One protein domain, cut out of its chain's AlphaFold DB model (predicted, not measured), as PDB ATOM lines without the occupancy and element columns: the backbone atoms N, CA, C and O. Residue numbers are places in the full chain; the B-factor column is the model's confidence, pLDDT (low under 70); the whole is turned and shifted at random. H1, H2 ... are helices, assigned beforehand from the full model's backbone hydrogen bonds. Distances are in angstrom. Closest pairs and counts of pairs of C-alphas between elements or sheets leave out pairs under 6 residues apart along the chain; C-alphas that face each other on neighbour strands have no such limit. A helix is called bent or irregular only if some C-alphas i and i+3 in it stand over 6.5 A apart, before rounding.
ATOM      1  N   ALA A 385     113.157  61.838  92.218       33.47
ATOM      2  CA  ALA A 385     113.557  62.182  90.852       33.47
ATOM      3  C   ALA A 385     113.703  63.700  90.674       33.47
ATOM      4  O   ALA A 385     114.678  64.150  90.085       33.47
ATOM      5  N   ALA A 386     112.796  64.501  91.247       32.62
ATOM      6  CA  ALA A 386     112.911  65.955  91.233       32.62
ATOM      7  C   ALA A 386     114.133  66.459  92.013       32.62
ATOM      8  O   ALA A 386     114.713  67.450  91.593       32.62
ATOM      9  N   LEU A 387     114.556  65.800  93.101       29.88
ATOM     10  CA  LEU A 387     115.763  66.185  93.849       29.88
ATOM     11  C   LEU A 387     117.069  65.829  93.116       29.88
ATOM     12  O   LEU A 387     117.972  66.664  93.059       29.88
ATOM     13  N   ASP A 388     117.174  64.632  92.534       33.66
ATOM     14  CA  ASP A 388     118.353  64.218  91.752       33.66
ATOM     15  C   ASP A 388     118.467  65.023  90.440       33.66
ATOM     16  O   ASP A 388     119.536  65.494  90.046       33.66
ATOM     17  N   GLU A 389     117.325  65.309  89.810       39.47
ATOM     18  CA  GLU A 389     117.241  66.087  88.577       39.47
ATOM     19  C   GLU A 389     117.353  67.602  88.804       39.47
ATOM     20  O   GLU A 389     117.982  68.286  87.994       39.47
ATOM     21  N   ALA A 390     116.865  68.135  89.930       34.19
ATOM     22  CA  ALA A 390     117.247  69.462  90.427       34.19
ATOM     23  C   ALA A 390     118.767  69.553  90.607       34.19
ATOM     24  O   ALA A 390     119.373  70.554  90.231       34.19
ATOM     25  N   GLY A 391     119.397  68.475  91.085       34.47
ATOM     26  CA  GLY A 391     120.848  68.325  91.104       34.47
ATOM     27  C   GLY A 391     121.488  68.452  89.716       34.47
ATOM     28  O   GLY A 391     122.565  69.034  89.608       34.47
ATOM     29  N   SER A 392     120.826  68.003  88.644       40.47
ATOM     30  CA  SER A 392     121.294  68.180  87.255       40.47
ATOM     31  C   SER A 392     121.158  69.625  86.741       40.47
ATOM     32  O   SER A 392     122.061  70.109  86.059       40.47
ATOM     33  N   TYR A 393     120.097  70.346  87.136       38.59
ATOM     34  CA  TYR A 393     119.917  71.782  86.854       38.59
ATOM     35  C   TYR A 393     120.971  72.661  87.546       38.59
ATOM     36  O   TYR A 393     121.237  73.772  87.091       38.59
ATOM     37  N   VAL A 394     121.571  72.146  88.623       38.69
ATOM     38  CA  VAL A 394     122.646  72.788  89.395       38.69
ATOM     39  C   VAL A 394     124.046  72.329  88.942       38.69
ATOM     40  O   VAL A 394     125.007  73.075  89.101       38.69
ATOM     41  N   LYS A 395     124.195  71.125  88.358       37.31
ATOM     42  CA  LYS A 395     125.502  70.526  87.991       37.31
ATOM     43  C   LYS A 395     125.932  70.693  86.523       37.31
ATOM     44  O   LYS A 395     127.059  70.330  86.188       37.31
ATOM     45  N   GLY A 396     125.077  71.203  85.634       44.50
ATOM     46  CA  GLY A 396     125.447  71.500  84.242       44.50
ATOM     47  C   GLY A 396     126.283  72.784  84.094       44.50
ATOM     48  O   GLY A 396     126.305  73.622  84.985       44.50
ATOM     49  N   LYS A 397     126.925  73.001  82.930       53.72
ATOM     50  CA  LYS A 397     127.616  74.276  82.602       53.72
ATOM     51  C   LYS A 397     126.694  75.514  82.654       53.72
ATOM     52  O   LYS A 397     127.194  76.634  82.678       53.72
ATOM     53  N   PHE A 398     125.375  75.313  82.658       66.50
ATOM     54  CA  PHE A 398     124.351  76.344  82.791       66.50
ATOM     55  C   PHE A 398     123.598  76.163  84.113       66.50
ATOM     56  O   PHE A 398     122.926  75.151  84.303       66.50
ATOM     57  N   ASP A 399     123.692  77.158  84.994       77.62
ATOM     58  CA  ASP A 399     122.953  77.202  86.258       77.62
ATOM     59  C   ASP A 399     121.544  77.756  86.011       77.62
ATOM     60  O   ASP A 399     121.325  78.969  85.915       77.62
ATOM     61  N   ALA A 400     120.577  76.846  85.875       75.38
ATOM     62  CA  ALA A 400     119.204  77.211  85.551       75.38
ATOM     63  C   ALA A 400     118.496  77.941  86.698       75.38
ATOM     64  O   ALA A 400     117.633  78.780  86.445       75.38
ATOM     65  N   LEU A 401     118.863  77.662  87.953       73.69
ATOM     66  CA  LEU A 401     118.281  78.351  89.102       73.69
ATOM     67  C   LEU A 401     118.775  79.796  89.158       73.69
ATOM     68  O   LEU A 401     117.970  80.714  89.298       73.69
ATOM     69  N   LYS A 402     120.078  80.021  88.970       81.69
ATOM     70  CA  LYS A 402     120.644  81.370  88.868       81.69
ATOM     71  C   LYS A 402     120.057  82.143  87.691       81.69
ATOM     72  O   LYS A 402     119.705  83.308  87.856       81.69
ATOM     73  N   ALA A 403     119.908  81.504  86.531       83.00
ATOM     74  CA  ALA A 403     119.270  82.122  85.372       83.00
ATOM     75  C   ALA A 403     117.804  82.505  85.647       83.00
ATOM     76  O   ALA A 403     117.377  83.600  85.291       83.00
ATOM     77  N   ALA A 404     117.050  81.644  86.338       84.44
ATOM     78  CA  ALA A 404     115.662  81.911  86.714       84.44
ATOM     79  C   ALA A 404     115.552  83.070  87.718       84.44
ATOM     80  O   ALA A 404     114.699  83.948  87.586       84.44
ATOM     81  N   LEU A 405     116.440  83.115  88.712       85.38
ATOM     82  CA  LEU A 405     116.498  84.221  89.671       85.38
ATOM     83  C   LEU A 405     116.933  85.537  89.007       85.38
ATOM     84  O   LEU A 405     116.460  86.597  89.402       85.38
ATOM     85  N   GLY A 406     117.776  85.469  87.973       86.25
ATOM     86  CA  GLY A 406     118.212  86.624  87.187       86.25
ATOM     87  C   GLY A 406     117.180  87.158  86.191       86.25
ATOM     88  O   GLY A 406     117.379  88.242  85.652       86.25
ATOM     89  N   PHE A 407     116.088  86.432  85.939       91.56
ATOM     90  CA  PHE A 407     115.046  86.867  85.012       91.56
ATOM     91  C   PHE A 407     114.304  88.106  85.542       91.56
ATOM     92  O   PHE A 407     113.735  88.085  86.634       91.56
ATOM     93  N   GLY A 408     114.293  89.179  84.752       90.50
ATOM     94  CA  GLY A 408     113.661  90.458  85.096       90.50
ATOM     95  C   GLY A 408     112.396  90.792  84.299       90.50
ATOM     96  O   GLY A 408     111.974  91.944  84.303       90.50
ATOM     97  N   GLY A 409     111.808  89.831  83.577       87.75
ATOM     98  CA  GLY A 409     110.749  90.097  82.588       87.75
ATOM     99  C   GLY A 409     109.328  90.203  83.146       87.75
ATOM    100  O   GLY A 409     108.424  90.582  82.405       87.75
ATOM    101  N   GLY A 410     109.120  89.888  84.427       92.06
ATOM    102  CA  GLY A 410     107.803  89.877  85.074       92.06
ATOM    103  C   GLY A 410     107.000  88.597  84.825       92.06
ATOM    104  O   GLY A 410     107.526  87.597  84.341       92.06
ATOM    105  N   GLU A 411     105.715  88.622  85.174       95.00
ATOM    106  CA  GLU A 411     104.843  87.448  85.067       95.00
ATOM    107  C   GLU A 411     104.357  87.227  83.632       95.00
ATOM    108  O   GLU A 411     103.891  88.155  82.968       95.00
ATOM    109  N   ILE A 412     104.472  85.985  83.166       94.19
ATOM    110  CA  ILE A 412     103.972  85.517  81.876       94.19
ATOM    111  C   ILE A 412     102.496  85.146  82.024       94.19
ATOM    112  O   ILE A 412     102.100  84.531  83.014       94.19
ATOM    113  N   THR A 413     101.679  85.469  81.021       93.06
ATOM    114  CA  THR A 413     100.237  85.194  81.035       93.06
ATOM    115  C   THR A 413      99.933  83.740  81.413       93.06
ATOM    116  O   THR A 413     100.333  82.803  80.724       93.06
ATOM    117  N   GLY A 414      99.169  83.557  82.492       88.00
ATOM    118  CA  GLY A 414      98.746  82.240  82.980       88.00
ATOM    119  C   GLY A 414      99.771  81.503  83.850       88.00
ATOM    120  O   GLY A 414      99.520  80.353  84.203       88.00
ATOM    121  N   LEU A 415     100.891  82.138  84.209       91.12
ATOM    122  CA  LEU A 415     101.934  81.595  85.083       91.12
ATOM    123  C   LEU A 415     102.226  82.558  86.246       91.12
ATOM    124  O   LEU A 415     102.131  83.771  86.094       91.12
ATOM    125  N   THR A 416     102.622  82.026  87.404       91.00
ATOM    126  CA  THR A 416     103.151  82.835  88.520       91.00
ATOM    127  C   THR A 416     104.545  83.379  88.195       91.00
ATOM    128  O   THR A 416     105.210  82.884  87.281       91.00
ATOM    129  N   ASP A 417     105.057  84.344  88.964       89.81
ATOM    130  CA  ASP A 417     106.444  84.824  88.823       89.81
ATOM    131  C   ASP A 417     107.489  83.686  88.863       89.81
ATOM    132  O   ASP A 417     108.313  83.561  87.955       89.81
ATOM    133  N   SER A 418     107.417  82.777  89.842       85.81
ATOM    134  CA  SER A 418     108.349  81.640  89.949       85.81
ATOM    135  C   SER A 418     108.279  80.680  88.753       85.81
ATOM    136  O   SER A 418     109.306  80.177  88.289       85.81
ATOM    137  N   GLN A 419     107.079  80.457  88.211       91.50
ATOM    138  CA  GLN A 419     106.860  79.661  87.003       91.50
ATOM    139  C   GLN A 419     107.387  80.380  85.756       91.50
ATOM    140  O   GLN A 419     108.064  79.774  84.929       91.50
ATOM    141  N   SER A 420     107.154  81.686  85.650       93.81
ATOM    142  CA  SER A 420     107.630  82.525  84.546       93.81
ATOM    143  C   SER A 420     109.157  82.523  84.467       93.81
ATOM    144  O   SER A 420     109.737  82.291  83.406       93.81
ATOM    145  N   ARG A 421     109.817  82.666  85.621       92.81
ATOM    146  CA  ARG A 421     111.272  82.555  85.791       92.81
ATOM    147  C   ARG A 421     111.812  81.185  85.395       92.81
ATOM    148  O   ARG A 421     112.823  81.098  84.699       92.81
ATOM    149  N   ALA A 422     111.135  80.114  85.804       85.19
ATOM    150  CA  ALA A 422     111.523  78.756  85.438       85.19
ATOM    151  C   ALA A 422     111.406  78.510  83.926       85.19
ATOM    152  O   ALA A 422     112.312  77.941  83.318       85.19
ATOM    153  N   LEU A 423     110.326  78.986  83.299       89.94
ATOM    154  CA  LEU A 423     110.132  78.890  81.852       89.94
ATOM    155  C   LEU A 423     111.196  79.684  81.080       89.94
ATOM    156  O   LEU A 423     111.736  79.202  80.080       89.94
ATOM    157  N   ALA A 424     111.527  80.883  81.559       92.62
ATOM    158  CA  ALA A 424     112.591  81.709  81.009       92.62
ATOM    159  C   ALA A 424     113.952  80.999  81.074       92.62
ATOM    160  O   ALA A 424     114.625  80.875  80.051       92.62
ATOM    161  N   ALA A 425     114.336  80.474  82.237       87.81
ATOM    162  CA  ALA A 425     115.602  79.766  82.407       87.81
ATOM    163  C   ALA A 425     115.692  78.492  81.561       87.81
ATOM    164  O   ALA A 425     116.716  78.242  80.926       87.81
ATOM    165  N   GLU A 426     114.614  77.711  81.488       83.75
ATOM    166  CA  GLU A 426     114.564  76.528  80.628       83.75
ATOM    167  C   GLU A 426     114.674  76.898  79.144       83.75
ATOM    168  O   GLU A 426     115.273  76.170  78.353       83.75
ATOM    169  N   THR A 427     114.138  78.054  78.749       87.69
ATOM    170  CA  THR A 427     114.309  78.559  77.385       87.69
ATOM    171  C   THR A 427     115.746  78.968  77.125       87.69
ATOM    172  O   THR A 427     116.332  78.505  76.154       87.69
ATOM    173  N   GLN A 428     116.369  79.715  78.028       86.25
ATOM    174  CA  GLN A 428     117.787  80.039  77.904       86.25
ATOM    175  C   GLN A 428     118.653  78.775  77.805       86.25
ATOM    176  O   GLN A 428     119.536  78.717  76.951       86.25
ATOM    177  N   ARG A 429     118.362  77.739  78.605       83.31
ATOM    178  CA  ARG A 429     119.083  76.458  78.603       83.31
ATOM    179  C   ARG A 429     119.073  75.773  77.238       83.31
ATOM    180  O   ARG A 429     120.109  75.273  76.809       83.31
ATOM    181  N   THR A 430     117.914  75.712  76.580       75.50
ATOM    182  CA  THR A 430     117.773  75.011  75.293       75.50
ATOM    183  C   THR A 430     118.232  75.841  74.100       75.50
ATOM    184  O   THR A 430     118.594  75.261  73.086       75.50
ATOM    185  N   GLU A 431     118.197  77.171  74.212       80.81
ATOM    186  CA  GLU A 431     118.450  78.086  73.093       80.81
ATOM    187  C   GLU A 431     119.915  78.544  73.014       80.81
ATOM    188  O   GLU A 431     120.575  78.362  71.994       80.81
ATOM    189  N   SER A 432     120.442  79.137  74.090       80.88
ATOM    190  CA  SER A 432     121.731  79.857  74.073       80.88
ATOM    191  C   SER A 432     122.654  79.528  75.248       80.88
ATOM    192  O   SER A 432     123.757  80.068  75.337       80.88
ATOM    193  N   GLN A 433     122.190  78.699  76.188       79.00
ATOM    194  CA  GLN A 433     122.804  78.499  77.503       79.00
ATOM    195  C   GLN A 433     122.995  79.827  78.266       79.00
ATOM    196  O   GLN A 433     123.973  80.007  78.985       79.00
ATOM    197  N   GLY A 434     122.070  80.777  78.086       77.25
ATOM    198  CA  GLY A 434     122.096  82.087  78.747       77.25
ATOM    199  C   GLY A 434     123.033  83.114  78.114       77.25
ATOM    200  O   GLY A 434     123.215  84.192  78.679       77.25
ATOM    201  N   ASN A 435     123.629  82.826  76.954       84.06
ATOM    202  CA  ASN A 435     124.493  83.788  76.282       84.06
ATOM    203  C   ASN A 435     123.671  84.945  75.683       84.06
ATOM    204  O   ASN A 435     123.025  84.816  74.643       84.06
ATOM    205  N   GLN A 436     123.751  86.107  76.332       86.94
ATOM    206  CA  GLN A 436     123.037  87.331  75.962       86.94
ATOM    207  C   GLN A 436     123.388  87.865  74.565       86.94
ATOM    208  O   GLN A 436     122.565  88.542  73.951       86.94
ATOM    209  N   ARG A 437     124.588  87.565  74.054       90.25
ATOM    210  CA  ARG A 437     125.072  88.024  72.741       90.25
ATOM    211  C   ARG A 437     125.110  86.897  71.708       90.25
ATOM    212  O   ARG A 437     125.791  87.025  70.696       90.25
ATOM    213  N   ALA A 438     124.426  85.782  71.970       84.56
ATOM    214  CA  ALA A 438     124.364  84.672  71.031       84.56
ATOM    215  C   ALA A 438     123.730  85.109  69.705       84.56
ATOM    216  O   ALA A 438     122.753  85.856  69.688       84.56
ATOM    217  N   GLU A 439     124.285  84.620  68.602       88.44
ATOM    218  CA  GLU A 439     123.713  84.735  67.267       88.44
ATOM    219  C   GLU A 439     123.958  83.425  66.524       88.44
ATOM    220  O   GLU A 439     125.083  82.924  66.481       88.44
ATOM    221  N   ASN A 440     122.902  82.841  65.957       84.25
ATOM    222  CA  ASN A 440     123.026  81.610  65.180       84.25
ATOM    223  C   ASN A 440     123.126  81.894  63.671       84.25
ATOM    224  O   ASN A 440     122.821  82.984  63.192       84.25
ATOM    225  N   LYS A 441     123.487  80.865  62.894       84.06
ATOM    226  CA  LYS A 441     123.636  80.946  61.428       84.06
ATOM    227  C   LYS A 441     122.369  81.357  60.660       84.06
ATOM    228  O   LYS A 441     122.455  81.664  59.478       84.06
ATOM    229  N   TYR A 442     121.204  81.314  61.305       81.44
ATOM    230  CA  TYR A 442     119.920  81.705  60.723       81.44
ATOM    231  C   TYR A 442     119.486  83.120  61.156       81.44
ATOM    232  O   TYR A 442     118.384  83.546  60.815       81.44
ATOM    233  N   GLY A 443     120.326  83.842  61.909       85.81
ATOM    234  CA  GLY A 443     120.064  85.207  62.363       85.81
ATOM    235  C   GLY A 443     119.136  85.301  63.569       85.81
ATOM    236  O   GLY A 443     118.442  86.302  63.717       85.81
ATOM    237  N   TYR A 444     119.054  84.264  64.404       89.69
ATOM    238  CA  TYR A 444     118.367  84.359  65.694       89.69
ATOM    239  C   TYR A 444     119.347  84.817  66.765       89.69
ATOM    240  O   TYR A 444     120.468  84.301  66.813       89.69
ATOM    241  N   ILE A 445     118.913  85.744  67.618       91.69
ATOM    242  CA  ILE A 445     119.806  86.516  68.484       91.69
ATOM    243  C   ILE A 445     119.367  86.546  69.954       91.69
ATOM    244  O   ILE A 445     118.182  86.445  70.278       91.69
ATOM    245  N   GLY A 446     120.327  86.753  70.848       91.81
ATOM    246  CA  GLY A 446     120.096  86.941  72.277       91.81
ATOM    247  C   GLY A 446     119.880  85.645  73.054       91.81
ATOM    248  O   GLY A 446     119.850  84.546  72.496       91.81
ATOM    249  N   LYS A 447     119.672  85.769  74.371       89.69
ATOM    250  CA  LYS A 447     119.588  84.611  75.278       89.69
ATOM    251  C   LYS A 447     118.408  83.675  74.991       89.69
ATOM    252  O   LYS A 447     118.443  82.506  75.373       89.69
ATOM    253  N   TYR A 448     117.393  84.172  74.292       91.94
ATOM    254  CA  TYR A 448     116.206  83.419  73.884       91.94
ATOM    255  C   TYR A 448     116.185  83.053  72.400       91.94
ATOM    256  O   TYR A 448     115.181  82.510  71.944       91.94
ATOM    257  N   GLN A 449     117.257  83.357  71.653       91.12
ATOM    258  CA  GLN A 449     117.336  83.133  70.209       91.12
ATOM    259  C   GLN A 449     116.109  83.714  69.480       91.12
ATOM    260  O   GLN A 449     115.378  83.000  68.803       91.12
ATOM    261  N   PHE A 450     115.865  85.019  69.611       91.31
ATOM    262  CA  PHE A 450     114.759  85.685  68.924       91.31
ATOM    263  C   PHE A 450     115.017  85.840  67.433       91.31
ATOM    264  O   PHE A 450     116.089  86.279  67.017       91.31
ATOM    265  N   GLY A 451     113.998  85.537  66.634       91.19
ATOM    266  CA  GLY A 451     113.957  85.905  65.226       91.19
ATOM    267  C   GLY A 451     113.303  87.267  65.015       91.19
ATOM    268  O   GLY A 451     112.637  87.797  65.904       91.19
ATOM    269  N   ALA A 452     113.439  87.809  63.806       92.69
ATOM    270  CA  ALA A 452     112.862  89.110  63.471       92.69
ATOM    271  C   ALA A 452     111.330  89.154  63.620       92.69
ATOM    272  O   ALA A 452     110.798  90.183  64.019       92.69
ATOM    273  N   ASP A 453     110.633  88.037  63.374       90.94
ATOM    274  CA  ASP A 453     109.182  87.933  63.593       90.94
ATOM    275  C   ASP A 453     108.807  88.147  65.069       90.94
ATOM    276  O   ASP A 453     107.930  88.948  65.373       90.94
ATOM    277  N   ALA A 454     109.521  87.507  66.001       91.88
ATOM    278  CA  ALA A 454     109.265  87.665  67.433       91.88
ATOM    279  C   ALA A 454     109.603  89.083  67.933       91.88
ATOM    280  O   ALA A 454     108.909  89.639  68.785       91.88
ATOM    281  N   LEU A 455     110.650  89.699  67.378       94.31
ATOM    282  CA  LEU A 455     111.025  91.080  67.702       94.31
ATOM    283  C   LEU A 455     110.026  92.101  67.140       94.31
ATOM    284  O   LEU A 455     109.757  93.112  67.784       94.31
ATOM    285  N   ALA A 456     109.434  91.832  65.977       94.12
ATOM    286  CA  ALA A 456     108.364  92.665  65.441       94.12
ATOM    287  C   ALA A 456     107.069  92.512  66.252       94.12
ATOM    288  O   ALA A 456     106.406  93.506  66.544       94.12
ATOM    289  N   ASP A 457     106.746  91.294  66.698       90.88
ATOM    290  CA  ASP A 457     105.583  91.040  67.553       90.88
ATOM    291  C   ASP A 457     105.681  91.748  68.914       90.88
ATOM    292  O   ASP A 457     104.654  92.108  69.483       90.88
ATOM    293  N   THR A 458     106.891  91.990  69.424       91.81
ATOM    294  CA  THR A 458     107.140  92.775  70.655       91.81
ATOM    295  C   THR A 458     107.286  94.277  70.395       91.81
ATOM    296  O   THR A 458     107.487  95.055  71.322       91.81
ATOM    297  N   GLY A 459     107.192  94.713  69.136       93.81
ATOM    298  CA  GLY A 459     107.323  96.117  68.750       93.81
ATOM    299  C   GLY A 459     108.754  96.662  68.777       93.81
ATOM    300  O   GLY A 459     108.939  97.862  68.587       93.81
ATOM    301  N   LEU A 460     109.772  95.819  68.967       94.38
ATOM    302  CA  LEU A 460     111.186  96.226  68.942       94.38
ATOM    303  C   LEU A 460     111.714  96.452  67.523       94.38
ATOM    304  O   LEU A 460     112.697  97.168  67.327       94.38
ATOM    305  N   VAL A 461     111.051  95.850  66.543       95.94
ATOM    306  CA  VAL A 461     111.379  95.908  65.121       95.94
ATOM    307  C   VAL A 461     110.137  96.323  64.337       95.94
ATOM    308  O   VAL A 461     109.012  95.981  64.700       95.94
ATOM    309  N   ASP A 462     110.334  97.069  63.255       96.12
ATOM    310  CA  ASP A 462     109.257  97.535  62.387       96.12
ATOM    311  C   ASP A 462     108.642  96.362  61.597       96.12
ATOM    312  O   ASP A 462     109.299  95.686  60.794       96.12
ATOM    313  N   LEU A 463     107.350  96.116  61.834       93.69
ATOM    314  CA  LEU A 463     106.601  95.014  61.234       93.69
ATOM    315  C   LEU A 463     106.398  95.183  59.721       93.69
ATOM    316  O   LEU A 463     106.391  94.193  58.985       93.69
ATOM    317  N   ASP A 464     106.225  96.410  59.239       94.69
ATOM    318  CA  ASP A 464     105.976  96.664  57.821       94.69
ATOM    319  C   ASP A 464     107.271  96.547  57.017       94.69
ATOM    320  O   ASP A 464     107.283  95.917  55.952       94.69
ATOM    321  N   ARG A 465     108.391  97.015  57.578       94.31
ATOM    322  CA  ARG A 465     109.729  96.767  57.018       94.31
ATOM    323  C   ARG A 465     110.072  95.285  57.021       94.31
ATOM    324  O   ARG A 465     110.574  94.785  56.016       94.31
ATOM    325  N   LEU A 466     109.733  94.557  58.087       93.56
ATOM    326  CA  LEU A 466     109.912  93.106  58.141       93.56
ATOM    327  C   LEU A 466     109.142  92.405  57.016       93.56
ATOM    328  O   LEU A 466     109.695  91.564  56.307       93.56
ATOM    329  N   ARG A 467     107.867  92.755  56.814       93.44
ATOM    330  CA  ARG A 467     107.045  92.182  55.736       93.44
ATOM    331  C   ARG A 467     107.623  92.485  54.357       93.44
ATOM    332  O   ARG A 467     107.674  91.585  53.514       93.44
ATOM    333  N   ALA A 468     108.080  93.716  54.132       93.62
ATOM    334  CA  ALA A 468     108.730  94.113  52.888       93.62
ATOM    335  C   ALA A 468     110.027  93.320  52.652       93.62
ATOM    336  O   ALA A 468     110.210  92.750  51.575       93.62
ATOM    337  N   ALA A 469     110.876  93.198  53.675       92.69
ATOM    338  CA  ALA A 469     112.133  92.460  53.607       92.69
ATOM    339  C   ALA A 469     111.908  90.962  53.348       92.69
ATOM    340  O   ALA A 469     112.524  90.392  52.449       92.69
ATOM    341  N   LYS A 470     110.952  90.326  54.039       91.62
ATOM    342  CA  LYS A 470     110.585  88.919  53.793       91.62
ATOM    343  C   LYS A 470     110.084  88.698  52.371       91.62
ATOM    344  O   LYS A 470     110.444  87.703  51.743       91.62
ATOM    345  N   LYS A 471     109.274  89.625  51.846       91.38
ATOM    346  CA  LYS A 471     108.784  89.569  50.464       91.38
ATOM    347  C   LYS A 471     109.929  89.696  49.455       91.38
ATOM    348  O   LYS A 471     109.926  88.972  48.465       91.38
ATOM    349  N   ALA A 472     110.901  90.569  49.721       89.75
ATOM    350  CA  ALA A 472     112.068  90.763  48.867       89.75
ATOM    351  C   ALA A 472     113.036  89.567  48.905       89.75
ATOM    352  O   ALA A 472     113.501  89.117  47.862       89.75
ATOM    353  N   SER A 473     113.318  89.015  50.089       86.31
ATOM    354  CA  SER A 473     114.261  87.898  50.246       86.31
ATOM    355  C   SER A 473     113.675  86.537  49.861       86.31
ATOM    356  O   SER A 473     114.424  85.627  49.504       86.31
ATOM    357  N   GLY A 474     112.353  86.352  49.957       88.06
ATOM    358  CA  GLY A 474     111.682  85.093  49.630       88.06
ATOM    359  C   GLY A 474     112.319  83.885  50.331       88.06
ATOM    360  O   GLY A 474     112.441  83.844  51.555       88.06
ATOM    361  N   LYS A 475     112.769  82.891  49.549       81.62
ATOM    362  CA  LYS A 475     113.442  81.680  50.067       81.62
ATOM    363  C   LYS A 475     114.806  81.964  50.719       81.62
ATOM    364  O   LYS A 475     115.261  81.157  51.523       81.62
ATOM    365  N   GLY A 476     115.432  83.100  50.404       85.88
ATOM    366  CA  GLY A 476     116.708  83.537  50.978       85.88
ATOM    367  C   GLY A 476     116.595  84.117  52.391       85.88
ATOM    368  O   GLY A 476     117.616  84.437  52.998       85.88
ATOM    369  N   TRP A 477     115.382  84.233  52.946       88.94
ATOM    370  CA  TRP A 477     115.169  84.806  54.279       88.94
ATOM    371  C   TRP A 477     116.017  84.120  55.359       88.94
ATOM    372  O   TRP A 477     116.779  84.774  56.065       88.94
ATOM    373  N   TYR A 478     115.975  82.788  55.421       83.25
ATOM    374  CA  TYR A 478     116.759  82.008  56.386       83.25
ATOM    375  C   TYR A 478     118.181  81.673  55.900       83.25
ATOM    376  O   TYR A 478     118.885  80.915  56.557       83.25
ATOM    377  N   GLN A 479     118.614  82.220  54.760       84.94
ATOM    378  CA  GLN A 479     119.971  82.059  54.213       84.94
ATOM    379  C   GLN A 479     120.833  83.317  54.416       84.94
ATOM    380  O   GLN A 479     121.857  83.481  53.761       84.94
ATOM    381  N   GLY A 480     120.404  84.219  55.304       85.88
ATOM    382  CA  GLY A 480     121.094  85.474  55.609       85.88
ATOM    383  C   GLY A 480     120.203  86.711  55.501       85.88
ATOM    384  O   GLY A 480     120.571  87.751  56.038       85.88
ATOM    385  N   GLY A 481     119.014  86.613  54.892       90.38
ATOM    386  CA  GLY A 481     118.067  87.734  54.811       90.38
ATOM    387  C   GLY A 481     117.630  88.252  56.185       90.38
ATOM    388  O   GLY A 481     117.640  89.455  56.418       90.38
ATOM    389  N   GLN A 482     117.339  87.349  57.127       92.94
ATOM    390  CA  GLN A 482     117.005  87.709  58.505       92.94
ATOM    391  C   GLN A 482     118.174  88.398  59.218       92.94
ATOM    392  O   GLN A 482     117.980  89.424  59.862       92.94
ATOM    393  N   THR A 483     119.389  87.858  59.084       92.19
ATOM    394  CA  THR A 483     120.603  88.456  59.655       92.19
ATOM    395  C   THR A 483     120.839  89.856  59.096       92.19
ATOM    396  O   THR A 483     121.062  90.789  59.861       92.19
ATOM    397  N   ALA A 484     120.740  90.025  57.774       92.44
ATOM    398  CA  ALA A 484     120.895  91.321  57.120       92.44
ATOM    399  C   ALA A 484     119.844  92.327  57.608       92.44
ATOM    400  O   ALA A 484     120.188  93.456  57.949       92.44
ATOM    401  N   PHE A 485     118.586  91.895  57.719       95.12
ATOM    402  CA  PHE A 485     117.494  92.726  58.212       95.12
ATOM    403  C   PHE A 485     117.710  93.185  59.662       95.12
ATOM    404  O   PHE A 485     117.527  94.361  59.961       95.12
ATOM    405  N   LEU A 486     118.143  92.281  60.549       93.75
ATOM    406  CA  LEU A 486     118.418  92.614  61.950       93.75
ATOM    407  C   LEU A 486     119.700  93.433  62.137       93.75
ATOM    408  O   LEU A 486     119.798  94.159  63.121       93.75
ATOM    409  N   ASN A 487     120.673  93.349  61.230       94.69
ATOM    410  CA  ASN A 487     121.884  94.173  61.289       94.69
ATOM    411  C   ASN A 487     121.642  95.626  60.859       94.69
ATOM    412  O   ASN A 487     122.416  96.509  61.224       94.69
ATOM    413  N   ASP A 488     120.580  95.889  60.102       93.62
ATOM    414  CA  ASP A 488     120.206  97.238  59.703       93.62
ATOM    415  C   ASP A 488     119.445  97.941  60.837       93.62
ATOM    416  O   ASP A 488     118.287  97.637  61.137       93.62
ATOM    417  N   ALA A 489     120.117  98.907  61.467       94.56
ATOM    418  CA  ALA A 489     119.589  99.683  62.584       94.56
ATOM    419  C   ALA A 489     118.300 100.447  62.243       94.56
ATOM    420  O   ALA A 489     117.510 100.717  63.144       94.56
ATOM    421  N   SER A 490     118.051 100.762  60.968       94.88
ATOM    422  CA  SER A 490     116.828 101.454  60.561       94.88
ATOM    423  C   SER A 490     115.578 100.583  60.729       94.88
ATOM    424  O   SER A 490     114.479 101.116  60.849       94.88
ATOM    425  N   ASN A 491     115.720  99.256  60.780       95.81
ATOM    426  CA  ASN A 491     114.597  98.335  60.976       95.81
ATOM    427  C   ASN A 491     114.164  98.199  62.442       95.81
ATOM    428  O   ASN A 491     113.165  97.537  62.727       95.81
ATOM    429  N   TRP A 492     114.898  98.811  63.371       96.69
ATOM    430  CA  TRP A 492     114.623  98.755  64.801       96.69
ATOM    431  C   TRP A 492     113.867  99.995  65.273       96.69
ATOM    432  O   TRP A 492     114.184 101.119  64.896       96.69
ATOM    433  N   ASN A 493     112.923  99.788  66.188       95.94
ATOM    434  CA  ASN A 493     112.191 100.863  66.864       95.94
ATOM    435  C   ASN A 493     112.920 101.373  68.121       95.94
ATOM    436  O   ASN A 493     112.388 102.200  68.860       95.94
ATOM    437  N   ILE A 494     114.128 100.867  68.384       94.25
ATOM    438  CA  ILE A 494     114.974 101.249  69.518       94.25
ATOM    439  C   ILE A 494     116.270 101.900  69.032       94.25
ATOM    440  O   ILE A 494     116.863 101.490  68.031       94.25
ATOM    441  N   ALA A 495     116.748 102.894  69.779       90.75
ATOM    442  CA  ALA A 495     118.027 103.532  69.498       90.75
ATOM    443  C   ALA A 495     119.184 102.532  69.672       90.75
ATOM    444  O   ALA A 495     119.220 101.789  70.649       90.75
ATOM    445  N   GLY A 496     120.123 102.513  68.721       90.12
ATOM    446  CA  GLY A 496     121.263 101.581  68.682       90.12
ATOM    447  C   GLY A 496     120.930 100.165  68.183       90.12
ATOM    448  O   GLY A 496     121.823  99.322  68.090       90.12
ATOM    449  N   GLY A 497     119.670  99.916  67.804       94.50
ATOM    450  CA  GLY A 497     119.227  98.709  67.107       94.50
ATOM    451  C   GLY A 497     119.658  97.406  67.781       94.50
ATOM    452  O   GLY A 497     119.525  97.237  68.996       94.50
ATOM    453  N   LYS A 498     120.200  96.482  66.983       94.81
ATOM    454  CA  LYS A 498     120.640  95.155  67.437       94.81
ATOM    455  C   LYS A 498     121.636  95.203  68.595       94.81
ATOM    456  O   LYS A 498     121.525  94.396  69.512       94.81
ATOM    457  N   GLU A 499     122.592  96.128  68.580       94.81
ATOM    458  CA  GLU A 499     123.614  96.208  69.633       94.81
ATOM    459  C   GLU A 499     123.030  96.644  70.977       94.81
ATOM    460  O   GLU A 499     123.370  96.067  72.014       94.81
ATOM    461  N   SER A 500     122.085  97.586  70.972       94.31
ATOM    462  CA  SER A 500     121.322  97.943  72.176       94.31
ATOM    463  C   SER A 500     120.521  96.756  72.700       94.31
ATOM    464  O   SER A 500     120.551  96.456  73.890       94.31
ATOM    465  N   PHE A 501     119.870  96.009  71.806       95.56
ATOM    466  CA  PHE A 501     119.137  94.807  72.195       95.56
ATOM    467  C   PHE A 501     120.043  93.718  72.792       95.56
ATOM    468  O   PHE A 501     119.688  93.071  73.777       95.56
ATOM    469  N   LEU A 502     121.231  93.503  72.220       94.00
ATOM    470  CA  LEU A 502     122.175  92.495  72.706       94.00
ATOM    471  C   LEU A 502     122.925  92.921  73.968       94.00
ATOM    472  O   LEU A 502     123.431  92.059  74.681       94.00
ATOM    473  N   SER A 503     123.005  94.216  74.268       94.31
ATOM    474  CA  SER A 503     123.621  94.735  75.495       94.31
ATOM    475  C   SER A 503     122.639  94.878  76.661       94.31
ATOM    476  O   SER A 503     123.070  94.806  77.812       94.31
ATOM    477  N   ASP A 504     121.331  94.942  76.398       94.00
ATOM    478  CA  ASP A 504     120.300  95.039  77.433       94.00
ATOM    479  C   ASP A 504     119.622  93.687  77.734       94.00
ATOM    480  O   ASP A 504     118.717  93.219  77.037       94.00
ATOM    481  N   SER A 505     120.043  93.055  78.833       92.31
ATOM    482  CA  SER A 505     119.462  91.792  79.301       92.31
ATOM    483  C   SER A 505     118.006  91.947  79.761       92.31
ATOM    484  O   SER A 505     117.195  91.044  79.540       92.31
ATOM    485  N   ALA A 506     117.653  93.079  80.376       93.75
ATOM    486  CA  ALA A 506     116.306  93.319  80.882       93.75
ATOM    487  C   ALA A 506     115.316  93.515  79.725       93.75
ATOM    488  O   ALA A 506     114.202  92.988  79.764       93.75
ATOM    489  N   LEU A 507     115.746  94.184  78.653       95.12
ATOM    490  CA  LEU A 507     114.962  94.308  77.426       95.12
ATOM    491  C   LEU A 507     114.688  92.942  76.786       95.12
ATOM    492  O   LEU A 507     113.558  92.679  76.377       95.12
ATOM    493  N   GLN A 508     115.681  92.045  76.755       95.44
ATOM    494  CA  GLN A 508     115.486  90.676  76.264       95.44
ATOM    495  C   GLN A 508     114.492  89.879  77.122       95.44
ATOM    496  O   GLN A 508     113.685  89.129  76.575       95.44
ATOM    497  N   ASP A 509     114.525  90.034  78.450       95.19
ATOM    498  CA  ASP A 509     113.563  89.380  79.353       95.19
ATOM    499  C   ASP A 509     112.141  89.902  79.157       95.19
ATOM    500  O   ASP A 509     111.188  89.121  79.105       95.19
ATOM    501  N   LYS A 510     111.995  91.222  79.018       95.56
ATOM    502  CA  LYS A 510     110.704  91.859  78.761       95.56
ATOM    503  C   LYS A 510     110.128  91.414  77.417       95.56
ATOM    504  O   LYS A 510     108.960  91.040  77.353       95.56
ATOM    505  N   ALA A 511     110.956  91.387  76.370       95.69
ATOM    506  CA  ALA A 511     110.570  90.873  75.060       95.69
ATOM    507  C   ALA A 511     110.141  89.401  75.138       95.69
ATOM    508  O   ALA A 511     109.159  89.007  74.514       95.69
ATOM    509  N   PHE A 512     110.833  88.590  75.946       96.25
ATOM    510  CA  PHE A 512     110.476  87.186  76.151       96.25
ATOM    511  C   PHE A 512     109.131  87.022  76.824       96.25
ATOM    512  O   PHE A 512     108.329  86.215  76.352       96.25
ATOM    513  N   ASN A 513     108.862  87.790  77.878       96.12
ATOM    514  CA  ASN A 513     107.548  87.776  78.492       96.12
ATOM    515  C   ASN A 513     106.478  88.172  77.469       96.12
ATOM    516  O   ASN A 513     105.559  87.399  77.214       96.12
ATOM    517  N   GLU A 514     106.621  89.333  76.834       95.56
ATOM    518  CA  GLU A 514     105.597  89.860  75.936       95.56
ATOM    519  C   GLU A 514     105.307  88.918  74.759       95.56
ATOM    520  O   GLU A 514     104.146  88.603  74.484       95.56
ATOM    521  N   TYR A 515     106.349  88.404  74.105       95.44
ATOM    522  CA  TYR A 515     106.210  87.430  73.027       95.44
ATOM    523  C   TYR A 515     105.531  86.137  73.503       95.44
ATOM    524  O   TYR A 515     104.581  85.648  72.883       95.44
ATOM    525  N   THR A 516     105.986  85.591  74.631       95.69
ATOM    526  CA  THR A 516     105.448  84.342  75.184       95.69
ATOM    527  C   THR A 516     103.989  84.491  75.600       95.69
ATOM    528  O   THR A 516     103.157  83.641  75.280       95.69
ATOM    529  N   SER A 517     103.654  85.600  76.247       96.12
ATOM    530  CA  SER A 517     102.302  85.937  76.675       96.12
ATOM    531  C   SER A 517     101.352  86.065  75.482       96.12
ATOM    532  O   SER A 517     100.294  85.434  75.473       96.12
ATOM    533  N   ARG A 518     101.765  86.750  74.405       95.38
ATOM    534  CA  ARG A 518     100.991  86.822  73.148       95.38
ATOM    535  C   ARG A 518     100.754  85.443  72.531       95.38
ATOM    536  O   ARG A 518      99.653  85.169  72.040       95.38
ATOM    537  N   ASN A 519     101.758  84.566  72.573       94.44
ATOM    538  CA  ASN A 519     101.619  83.189  72.105       94.44
ATOM    539  C   ASN A 519     100.582  82.420  72.933       94.44
ATOM    540  O   ASN A 519      99.666  81.831  72.363       94.44
ATOM    541  N   ILE A 520     100.683  82.460  74.263       94.06
ATOM    542  CA  ILE A 520      99.746  81.786  75.176       94.06
ATOM    543  C   ILE A 520      98.315  82.287  74.960       94.06
ATOM    544  O   ILE A 520      97.387  81.487  74.829       94.06
ATOM    545  N   GLU A 521      98.125  83.597  74.827       94.75
ATOM    546  CA  GLU A 521      96.816  84.172  74.526       94.75
ATOM    547  C   GLU A 521      96.263  83.705  73.179       94.75
ATOM    548  O   GLU A 521      95.065  83.443  73.058       94.75
ATOM    549  N   ALA A 522      97.112  83.560  72.156       92.69
ATOM    550  CA  ALA A 522      96.700  82.963  70.891       92.69
ATOM    551  C   ALA A 522      96.265  81.500  71.069       92.69
ATOM    552  O   ALA A 522      95.312  81.075  70.416       92.69
ATOM    553  N   GLY A 523      96.908  80.762  71.977       91.38
ATOM    554  CA  GLY A 523      96.503  79.420  72.394       91.38
ATOM    555  C   GLY A 523      95.133  79.391  73.073       91.38
ATOM    556  O   GLY A 523      94.313  78.530  72.758       91.38
ATOM    557  N   PHE A 524      94.838  80.358  73.947       92.94
ATOM    558  CA  PHE A 524      93.505  80.492  74.545       92.94
ATOM    559  C   PHE A 524      92.443  80.864  73.505       92.94
ATOM    560  O   PHE A 524      91.344  80.313  73.522       92.94
ATOM    561  N   ARG A 525      92.759  81.770  72.570       94.12
ATOM    562  CA  ARG A 525      91.838  82.175  71.494       94.12
ATOM    563  C   ARG A 525      91.553  81.047  70.502       94.12
ATOM    564  O   ARG A 525      90.443  80.963  69.988       94.12
ATOM    565  N   SER A 526      92.539  80.198  70.218       90.75
ATOM    566  CA  SER A 526      92.395  79.077  69.282       90.75
ATOM    567  C   SER A 526      91.711  77.851  69.892       90.75
ATOM    568  O   SER A 526      91.370  76.924  69.158       90.75
ATOM    569  N   GLY A 527      91.542  77.820  71.218       89.69
ATOM    570  CA  GLY A 527      91.092  76.643  71.963       89.69
ATOM    571  C   GLY A 527      92.172  75.572  72.145       89.69
ATOM    572  O   GLY A 527      91.877  74.502  72.672       89.69
ATOM    573  N   ALA A 528      93.417  75.830  71.725       83.88
ATOM    574  CA  ALA A 528      94.545  74.924  71.960       83.88
ATOM    575  C   ALA A 528      94.920  74.842  73.449       83.88
ATOM    576  O   ALA A 528      95.432  73.822  73.913       83.88
ATOM    577  N   LEU A 529      94.636  75.913  74.191       85.50
ATOM    578  CA  LEU A 529      94.684  75.961  75.643       85.50
ATOM    579  C   LEU A 529      93.294  76.276  76.200       85.50
ATOM    580  O   LEU A 529      92.593  77.160  75.708       85.50
ATOM    581  N   SER A 530      92.925  75.583  77.275       84.94
ATOM    582  CA  SER A 530      91.795  75.982  78.117       84.94
ATOM    583  C   SER A 530      92.220  77.126  79.034       84.94
ATOM    584  O   SER A 530      93.358  77.143  79.494       84.94
ATOM    585  N   LYS A 531      91.299  78.034  79.383       82.50
ATOM    586  CA  LYS A 531      91.547  79.087  80.391       82.50
ATOM    587  C   LYS A 531      91.917  78.527  81.769       82.50
ATOM    588  O   LYS A 531      92.500  79.236  82.576       82.50
ATOM    589  N   ASN A 532      91.579  77.262  82.010       80.50
ATOM    590  CA  ASN A 532      91.805  76.558  83.268       80.50
ATOM    591  C   ASN A 532      92.990  75.583  83.152       80.50
ATOM    592  O   ASN A 532      93.127  74.692  83.986       80.50
ATOM    593  N   ALA A 533      93.762  75.659  82.062       76.88
ATOM    594  CA  ALA A 533      94.920  74.805  81.866       76.88
ATOM    595  C   ALA A 533      95.916  75.005  83.015       76.88
ATOM    596  O   ALA A 533      96.125  76.126  83.476       76.88
ATOM    597  N   ASP A 534      96.523  73.912  83.467       82.69
ATOM    598  CA  ASP A 534      97.573  73.989  84.474       82.69
ATOM    599  C   ASP A 534      98.848  74.647  83.914       82.69
ATOM    600  O   ASP A 534      99.056  74.763  82.698       82.69
ATOM    601  N   ALA A 535      99.725  75.079  84.821       82.00
ATOM    602  CA  ALA A 535     100.974  75.745  84.462       82.00
ATOM    603  C   ALA A 535     101.853  74.881  83.542       82.00
ATOM    604  O   ALA A 535     102.477  75.401  82.619       82.00
ATOM    605  N   ALA A 536     101.867  73.558  83.744       79.75
ATOM    606  CA  ALA A 536     102.628  72.616  82.927       79.75
ATOM    607  C   ALA A 536     102.160  72.618  81.463       79.75
ATOM    608  O   ALA A 536     102.981  72.690  80.547       79.75
ATOM    609  N   ARG A 537     100.845  72.611  81.225       82.44
ATOM    610  CA  ARG A 537     100.234  72.673  79.895       82.44
ATOM    611  C   ARG A 537     100.452  74.032  79.234       82.44
ATOM    612  O   ARG A 537     100.740  74.072  78.036       82.44
ATOM    613  N   ILE A 538     100.353  75.122  79.999       86.19
ATOM    614  CA  ILE A 538     100.621  76.486  79.517       86.19
ATOM    615  C   ILE A 538     102.090  76.617  79.092       86.19
ATOM    616  O   ILE A 538     102.366  77.027  77.965       86.19
ATOM    617  N   ALA A 539     103.033  76.183  79.934       84.94
ATOM    618  CA  ALA A 539     104.465  76.198  79.637       84.94
ATOM    619  C   ALA A 539     104.835  75.286  78.455       84.94
ATOM    620  O   ALA A 539     105.678  75.638  77.626       84.94
ATOM    621  N   ALA A 540     104.175  74.132  78.331       79.88
ATOM    622  CA  ALA A 540     104.341  73.230  77.199       79.88
ATOM    623  C   ALA A 540     103.921  73.891  75.877       79.88
ATOM    624  O   ALA A 540     104.649  73.835  74.884       79.88
ATOM    625  N   TYR A 541     102.762  74.555  75.865       86.31
ATOM    626  CA  TYR A 541     102.299  75.290  74.693       86.31
ATOM    627  C   TYR A 541     103.226  76.464  74.374       86.31
ATOM    628  O   TYR A 541     103.621  76.629  73.222       86.31
ATOM    629  N   ALA A 542     103.623  77.237  75.388       91.88
ATOM    630  CA  ALA A 542     104.543  78.359  75.247       91.88
ATOM    631  C   ALA A 542     105.856  77.940  74.571       91.88
ATOM    632  O   ALA A 542     106.277  78.574  73.606       91.88
ATOM    633  N   LYS A 543     106.462  76.821  74.995       86.44
ATOM    634  CA  LYS A 543     107.695  76.300  74.381       86.44
ATOM    635  C   LYS A 543     107.498  75.773  72.968       86.44
ATOM    636  O   LYS A 543     108.343  76.020  72.109       86.44
ATOM    637  N   ALA A 544     106.397  75.072  72.704       79.81
ATOM    638  CA  ALA A 544     106.069  74.644  71.346       79.81
ATOM    639  C   ALA A 544     105.875  75.851  70.412       79.81
ATOM    640  O   ALA A 544     106.322  75.830  69.264       79.81
ATOM    641  N   ALA A 545     105.239  76.914  70.915       88.12
ATOM    642  CA  ALA A 545     105.025  78.151  70.179       88.12
ATOM    643  C   ALA A 545     106.325  78.942  69.993       88.12
ATOM    644  O   ALA A 545     106.517  79.513  68.927       88.12
ATOM    645  N   HIS A 546     107.245  78.916  70.959       89.44
ATOM    646  CA  HIS A 546     108.579  79.508  70.808       89.44
ATOM    647  C   HIS A 546     109.357  78.867  69.651       89.44
ATOM    648  O   HIS A 546     109.955  79.572  68.847       89.44
ATOM    649  N   LEU A 547     109.281  77.538  69.506       82.12
ATOM    650  CA  LEU A 547     109.979  76.821  68.432       82.12
ATOM    651  C   LEU A 547     109.316  76.998  67.055       82.12
ATOM    652  O   LEU A 547     109.995  77.142  66.038       82.12
ATOM    653  N   LYS A 548     107.984  76.888  66.991       79.50
ATOM    654  CA  LYS A 548     107.241  76.731  65.724       79.50
ATOM    655  C   LYS A 548     106.222  77.824  65.433       79.50
ATOM    656  O   LYS A 548     105.487  77.730  64.446       79.50
ATOM    657  N   GLY A 549     106.157  78.841  66.278       85.69
ATOM    658  CA  GLY A 549     105.066  79.800  66.300       85.69
ATOM    659  C   GLY A 549     103.756  79.183  66.796       85.69
ATOM    660  O   GLY A 549     103.577  77.962  66.898       85.69
ATOM    661  N   THR A 550     102.779  80.049  67.045       86.44
ATOM    662  CA  THR A 550     101.429  79.676  67.507       86.44
ATOM    663  C   THR A 550     100.728  78.704  66.561       86.44
ATOM    664  O   THR A 550     100.035  77.793  67.006       86.44
ATOM    665  N   GLY A 551     100.936  78.836  65.247       83.94
ATOM    666  CA  GLY A 551     100.362  77.932  64.249       83.94
ATOM    667  C   GLY A 551     100.849  76.486  64.391       83.94
ATOM    668  O   GLY A 551     100.047  75.558  64.270       83.94
ATOM    669  N   GLY A 552     102.140  76.284  64.673       77.56
ATOM    670  CA  GLY A 552     102.708  74.958  64.930       77.56
ATOM    671  C   GLY A 552     102.233  74.377  66.259       77.56
ATOM    672  O   GLY A 552     101.766  73.238  66.299       77.56
ATOM    673  N   ALA A 553     102.243  75.185  67.321       80.69
ATOM    674  CA  ALA A 553     101.739  74.777  68.632       80.69
ATOM    675  C   ALA A 553     100.249  74.399  68.593       80.69
ATOM    676  O   ALA A 553      99.853  73.362  69.121       80.69
ATOM    677  N   ASN A 554      99.422  75.177  67.890       84.69
ATOM    678  CA  ASN A 554      98.001  74.881  67.713       84.69
ATOM    679  C   ASN A 554      97.778  73.531  67.017       84.69
ATOM    680  O   ASN A 554      96.893  72.784  67.420       84.69
ATOM    681  N   LYS A 555      98.576  73.180  65.997       79.19
ATOM    682  CA  LYS A 555      98.474  71.870  65.325       79.19
ATOM    683  C   LYS A 555      98.771  70.714  66.279       79.19
ATOM    684  O   LYS A 555      98.025  69.735  66.281       79.19
ATOM    685  N   LEU A 556      99.797  70.858  67.114       73.12
ATOM    686  CA  LEU A 556     100.145  69.857  68.117       73.12
ATOM    687  C   LEU A 556      99.035  69.714  69.168       73.12
ATOM    688  O   LEU A 556      98.573  68.610  69.433       73.12
ATOM    689  N   PHE A 557      98.559  70.823  69.732       77.75
ATOM    690  CA  PHE A 557      97.645  70.799  70.878       77.75
ATOM    691  C   PHE A 557      96.179  70.544  70.504       77.75
ATOM    692  O   PHE A 557      95.456  69.966  71.309       77.75
ATOM    693  N   LEU A 558      95.743  70.927  69.296       73.88
ATOM    694  CA  LEU A 558      94.373  70.686  68.819       73.88
ATOM    695  C   LEU A 558      94.224  69.377  68.043       73.88
ATOM    696  O   LEU A 558      93.136  68.813  68.008       73.88
ATOM    697  N   ARG A 559      95.274  68.939  67.336       70.62
ATOM    698  CA  ARG A 559      95.178  67.838  66.359       70.62
ATOM    699  C   ARG A 559      96.191  66.720  66.590       70.62
ATOM    700  O   ARG A 559      96.179  65.759  65.832       70.62
ATOM    701  N   GLY A 560      97.083  66.852  67.573       66.38
ATOM    702  CA  GLY A 560      98.168  65.894  67.801       66.38
ATOM    703  C   GLY A 560      99.205  65.859  66.674       66.38
ATOM    704  O   GLY A 560      99.993  64.923  66.606       66.38
ATOM    705  N   ILE A 561      99.204  66.845  65.769       66.81
ATOM    706  CA  ILE A 561     100.126  66.882  64.631       66.81
ATOM    707  C   ILE A 561     101.414  67.553  65.089       66.81
ATOM    708  O   ILE A 561     101.469  68.777  65.236       66.81
ATOM    709  N   ASP A 562     102.438  66.738  65.303       68.94
ATOM    710  CA  ASP A 562     103.766  67.215  65.646       68.94
ATOM    711  C   ASP A 562     104.510  67.717  64.405       68.94
ATOM    712  O   ASP A 562     104.342  67.213  63.294       68.94
ATOM    713  N   SER A 563     105.325  68.748  64.591       60.72
ATOM    714  CA  SER A 563     106.121  69.331  63.518       60.72
ATOM    715  C   SER A 563     107.553  69.508  63.974       60.72
ATOM    716  O   SER A 563     107.819  69.891  65.112       60.72
ATOM    717  N   VAL A 564     108.470  69.241  63.054       62.22
ATOM    718  CA  VAL A 564     109.901  69.175  63.327       62.22
ATOM    719  C   VAL A 564     110.596  70.388  62.718       62.22
ATOM    720  O   VAL A 564     110.207  70.855  61.643       62.22
ATOM    721  N   ASP A 565     111.539  70.993  63.436       60.44
ATOM    722  CA  ASP A 565     112.380  72.092  62.951       60.44
ATOM    723  C   ASP A 565     113.450  71.638  61.947       60.44
ATOM    724  O   ASP A 565     113.529  70.470  61.570       60.44
ATOM    725  N   ALA A 566     114.251  72.590  61.464       53.62
ATOM    726  CA  ALA A 566     115.322  72.317  60.507       53.62
ATOM    727  C   ALA A 566     116.462  71.454  61.094       53.62
ATOM    728  O   ALA A 566     117.319  70.995  60.344       53.62
ATOM    729  N   ASN A 567     116.469  71.235  62.414       47.72
ATOM    730  CA  ASN A 567     117.464  70.465  63.155       47.72
ATOM    731  C   ASN A 567     116.906  69.116  63.647       47.72
ATOM    732  O   ASN A 567     117.483  68.506  64.544       47.72
ATOM    733  N   ASN A 568     115.788  68.645  63.088       54.47
ATOM    734  CA  ASN A 568     115.088  67.433  63.517       54.47
ATOM    735  C   ASN A 568     114.533  67.463  64.959       54.47
ATOM    736  O   ASN A 568     114.229  66.416  65.530       54.47
ATOM    737  N   THR A 569     114.330  68.646  65.544       56.12
ATOM    738  CA  THR A 569     113.724  68.791  66.872       56.12
ATOM    739  C   THR A 569     112.223  69.036  66.784       56.12
ATOM    740  O   THR A 569     111.762  69.923  66.062       56.12
ATOM    741  N   SER A 570     111.439  68.242  67.511       62.94
ATOM    742  CA  SER A 570     109.981  68.309  67.462       62.94
ATOM    743  C   SER A 570     109.388  69.328  68.440       62.94
ATOM    744  O   SER A 570     109.931  69.598  69.518       62.94
ATOM    745  N   ALA A 571     108.222  69.871  68.084       61.22
ATOM    746  CA  ALA A 571     107.456  70.749  68.963       61.22
ATOM    747  C   ALA A 571     107.018  70.026  70.250       61.22
ATOM    748  O   ALA A 571     106.938  70.659  71.302       61.22
ATOM    749  N   SER A 572     106.790  68.708  70.195       53.78
ATOM    750  CA  SER A 572     106.488  67.891  71.380       53.78
ATOM    751  C   SER A 572     107.658  67.778  72.366       53.78
ATOM    752  O   SER A 572     107.433  67.836  73.576       53.78
ATOM    753  N   ILE A 573     108.905  67.692  71.888       66.62
ATOM    754  CA  ILE A 573     110.096  67.688  72.753       66.62
ATOM    755  C   ILE A 573     110.221  69.033  73.473       66.62
ATOM    756  O   ILE A 573     110.412  69.080  74.688       66.62
ATOM    757  N   TYR A 574     110.031  70.136  72.750       64.50
ATOM    758  CA  TYR A 574     110.027  71.468  73.354       64.50
ATOM    759  C   TYR A 574     108.887  71.646  74.360       64.50
ATOM    760  O   TYR A 574     109.100  72.193  75.443       64.50
ATOM    761  N   ALA A 575     107.698  71.133  74.045       65.38
ATOM    762  CA  ALA A 575     106.565  71.123  74.961       65.38
ATOM    763  C   ALA A 575     106.873  70.339  76.252       65.38
ATOM    764  O   ALA A 575     106.560  70.803  77.348       65.38
ATOM    765  N   SER A 576     107.541  69.188  76.133       67.38
ATOM    766  CA  SER A 576     107.998  68.388  77.275       67.38
ATOM    767  C   SER A 576     108.964  69.171  78.170       67.38
ATOM    768  O   SER A 576     108.770  69.214  79.383       67.38
ATOM    769  N   HIS A 577     109.942  69.873  77.587       72.81
ATOM    770  CA  HIS A 577     110.865  70.733  78.339       72.81
ATOM    771  C   HIS A 577     110.129  71.812  79.150       72.81
ATOM    772  O   HIS A 577     110.384  71.967  80.345       72.81
ATOM    773  N   GLY A 578     109.168  72.509  78.531       70.38
ATOM    774  CA  GLY A 578     108.353  73.522  79.213       70.38
ATOM    775  C   GLY A 578     107.522  72.941  80.356       70.38
ATOM    776  O   GLY A 578     107.558  73.458  81.471       70.38
ATOM    777  N   SER A 579     106.832  71.825  80.106       70.88
ATOM    778  CA  SER A 579     106.057  71.115  81.131       70.88
ATOM    779  C   SER A 579     106.929  70.683  82.308       70.88
ATOM    780  O   SER A 579     106.522  70.805  83.461       70.88
ATOM    781  N   LYS A 580     108.122  70.162  82.021       73.50
ATOM    782  CA  LYS A 580     109.045  69.646  83.028       73.50
ATOM    783  C   LYS A 580     109.543  70.750  83.951       73.50
ATOM    784  O   LYS A 580     109.507  70.569  85.163       73.50
ATOM    785  N   ALA A 581     109.905  71.909  83.399       71.31
ATOM    786  CA  ALA A 581     110.370  73.055  84.179       71.31
ATOM    787  C   ALA A 581     109.353  73.527  85.234       71.31
ATOM    788  O   ALA A 581     109.755  74.021  86.286       71.31
ATOM    789  N   MET A 582     108.048  73.342  84.998       79.88
ATOM    790  CA  MET A 582     107.012  73.683  85.983       79.88
ATOM    791  C   MET A 582     107.007  72.742  87.189       79.88
ATOM    792  O   MET A 582     106.703  73.173  88.296       79.88
ATOM    793  N   ASN A 583     107.373  71.478  86.983       73.06
ATOM    794  CA  ASN A 583     107.362  70.461  88.031       73.06
ATOM    795  C   ASN A 583     108.709  70.352  88.757       73.06
ATOM    796  O   ASN A 583     108.745  69.915  89.903       73.06
ATOM    797  N   THR A 584     109.809  70.746  88.109       73.62
ATOM    798  CA  THR A 584     111.164  70.633  88.666       73.62
ATOM    799  C   THR A 584     111.726  71.979  89.113       73.62
ATOM    800  O   THR A 584     112.073  72.145  90.277       73.62
ATOM    801  N   LEU A 585     111.797  72.966  88.215       74.94
ATOM    802  CA  LEU A 585     112.514  74.220  88.451       74.94
ATOM    803  C   LEU A 585     111.655  75.273  89.164       74.94
ATOM    804  O   LEU A 585     112.142  75.929  90.081       74.94
ATOM    805  N   ALA A 586     110.378  75.420  88.803       75.12
ATOM    806  CA  ALA A 586     109.501  76.427  89.411       75.12
ATOM    807  C   ALA A 586     109.376  76.305  90.948       75.12
ATOM    808  O   ALA A 586     109.461  77.336  91.622       75.12
ATOM    809  N   PRO A 587     109.264  75.098  91.546       78.44
ATOM    810  CA  PRO A 587     109.264  74.948  93.002       78.44
ATOM    811  C   PRO A 587     110.578  75.395  93.655       78.44
ATOM    812  O   PRO A 587     110.554  75.984  94.734       78.44
ATOM    813  N   LEU A 588     111.722  75.153  93.006       74.25
ATOM    814  CA  LEU A 588     113.035  75.570  93.512       74.25
ATOM    815  C   LEU A 588     113.186  77.088  93.479       74.25
ATOM    816  O   LEU A 588     113.688  77.676  94.433       74.25
ATOM    817  N   VAL A 589     112.711  77.722  92.405       74.69
ATOM    818  CA  VAL A 589     112.686  79.184  92.283       74.69
ATOM    819  C   VAL A 589     111.807  79.782  93.375       74.69
ATOM    820  O   VAL A 589     112.260  80.667  94.094       74.69
ATOM    821  N   ALA A 590     110.600  79.246  93.575       76.38
ATOM    822  CA  ALA A 590     109.696  79.707  94.628       76.38
ATOM    823  C   ALA A 590     110.324  79.582  96.029       76.38
ATOM    824  O   ALA A 590     110.261  80.515  96.828       76.38
ATOM    825  N   GLN A 591     110.984  78.456  96.322       72.44
ATOM    826  CA  GLN A 591     111.695  78.258  97.588       72.44
ATOM    827  C   GLN A 591     112.871  79.226  97.755       72.44
ATOM    828  O   GLN A 591     113.062  79.781  98.837       72.44
ATOM    829  N   ALA A 592     113.661  79.445  96.702       72.38
ATOM    830  CA  ALA A 592     114.780  80.380  96.732       72.38
ATOM    831  C   ALA A 592     114.304  81.822  96.973       72.38
ATOM    832  O   ALA A 592     114.884  82.525  97.798       72.38
ATOM    833  N   GLN A 593     113.206  82.228  96.335       77.69
ATOM    834  CA  GLN A 593     112.575  83.531  96.549       77.69
ATOM    835  C   GLN A 593     112.003  83.677  97.966       77.69
ATOM    836  O   GLN A 593     112.161  84.719  98.593       77.69
ATOM    837  N   ALA A 594     111.392  82.632  98.526       70.06
ATOM    838  CA  ALA A 594     110.896  82.677  99.903       70.06
ATOM    839  C   ALA A 594     112.033  82.846 100.933       70.06
ATOM    840  O   ALA A 594     111.867  83.534 101.944       70.06
ATOM    841  N   ARG A 595     113.208  82.254 100.666       70.38
ATOM    842  CA  ARG A 595     114.398  82.365 101.528       70.38
ATOM    843  C   ARG A 595     115.029  83.755 101.502       70.38
ATOM    844  O   ARG A 595     115.499  84.200 102.542       70.38
ATOM    845  N   THR A 596     115.024  84.453 100.365       59.38
ATOM    846  CA  THR A 596     115.549  85.828 100.294       59.38
ATOM    847  C   THR A 596     114.645  86.834 101.006       59.38
ATOM    848  O   THR A 596     115.149  87.806 101.558       59.38
ATOM    849  N   VAL A 597     113.333  86.582 101.056       57.03
ATOM    850  CA  VAL A 597     112.359  87.433 101.767       57.03
ATOM    851  C   VAL A 597     112.334  87.153 103.277       57.03
ATOM    852  O   VAL A 597     112.054  88.052 104.063       57.03
ATOM    853  N   SER A 598     112.660  85.924 103.694       47.81
ATOM    854  CA  SER A 598     112.638  85.501 105.106       47.81
ATOM    855  C   SER A 598     113.996  85.584 105.809       47.81
ATOM    856  O   SER A 598     114.108  85.181 106.967       47.81
TER     857      SER A 598
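Overview. This is residues 385 to 598 of the 660 residues of an uncharacterized protein of Methylomonas sp. Kb3 (UniProt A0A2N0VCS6). Crossed helices gather in two unequal groups at the two ends of the longest axis, with H8 running between them. In the larger group the longest helix, H10, crosses H3 and H9a, with H1 and H2 packed on it and H9b folded back from H9a; in the smaller group H4, H6 and H7 sit with the kinked H5. The printed part has 214 residues, with ten named helices from H1 to H10 in order along the chain and no named strand, and its class is all helix. It is compact, with a radius of gyration of the C-alphas of 17.0 A, and spans 52 by 39 by 29 A.

Along the chain. H10, residues 571 to 597, is 37.1 A long from C-alpha 571 at (107.456, 70.749, 68.963) to C-alpha 597 at (112.359, 87.433, 101.767). It has a kink of 37 degrees near residue 586 but is neither bent nor irregular, only just: C-alphas 583 and 586 are 6.5 A apart. H9, residues 535 to 559, was assigned as one helix by its hydrogen bonds but is bent, with C-alphas 547 and 550 9.1 A apart; its arms are H9a, residues 535 to 547 and 18.4 A long, and H9b, residues 550 to 559 and 13.4 A long. H8, residues 505 to 526, is 31.5 A long. H3, residues 417 to 431, is 20.9 A long. H1 covers residues 385 to 395, from C-alpha 385 at (113.557, 62.182, 90.852), and H2 residues 400 to 406. H4 covers residues 452 to 457, H6 residues 481 to 487 and H7 residues 497 to 503. H5, residues 463 to 479, is 19.9 A long and irregular: C-alphas 472 and 475 are 9.3 A apart, and it has a kink of 101 degrees near residue 473.

Arrangement. H10 is the hub. It touches H3 at a steep tilt of 49 degrees, opposite ways, the closest C-alphas being those of Gln 419 and Ala 586, 4.8 A apart. With residues 571 to 583 alone it touches H9a at a steep tilt of 56 degrees, the C-alphas of Ala 540 and Ala 575 being closest at 3.8 A. With residues 583 to 585 alone it touches H1, about perpendicular at 82 degrees, closest at the C-alphas of Ala 386 and Thr 584, 5.6 A. H2 touches H3, closest at the C-alphas of Ala 404 and Arg 421, 4.5 A. H8 touches H9a about perpendicular at 74 degrees, closest at the C-alphas of Ile 520 and Ala 542, 5.9 A. H8 only just touches H4, with 3 pairs of C-alphas within 8 A, closest at Ala 454 and Tyr 515, 6.4 A. H4 and H5 form a helical hairpin at a shallow tilt of 27 degrees, closest at the C-alphas of Ala 456 and Leu 463, 5.1 A. H5 touches H6, closest at the C-alphas of Ser 473 and Gly 481, 5.9 A. H6 and H7 only just touch, with 3 pairs of C-alphas within 8 A, closest at Asn 487 and Lys 498, 6.3 A. H8 and H10 are apart. Every O i to N i+4 pair is within hydrogen-bond range in H1, H2, H3, H4, H6, H7, H8, H9a and H9b, against 8 of 13 in H5 and 18 of 23 in H10.

Size, cuts and confidence. The two C-alphas farthest apart, those of Ala 472 and Ser 598, are 56.5 A apart. The printed part has no cut. The links from H3 to H4, residues 432 to 451, and from H9 to H10, 11 residues, are long. The mean pLDDT of the printed part is 81.6; residues 385 to 398, 560 to 576 and 596 to 598 are under 70.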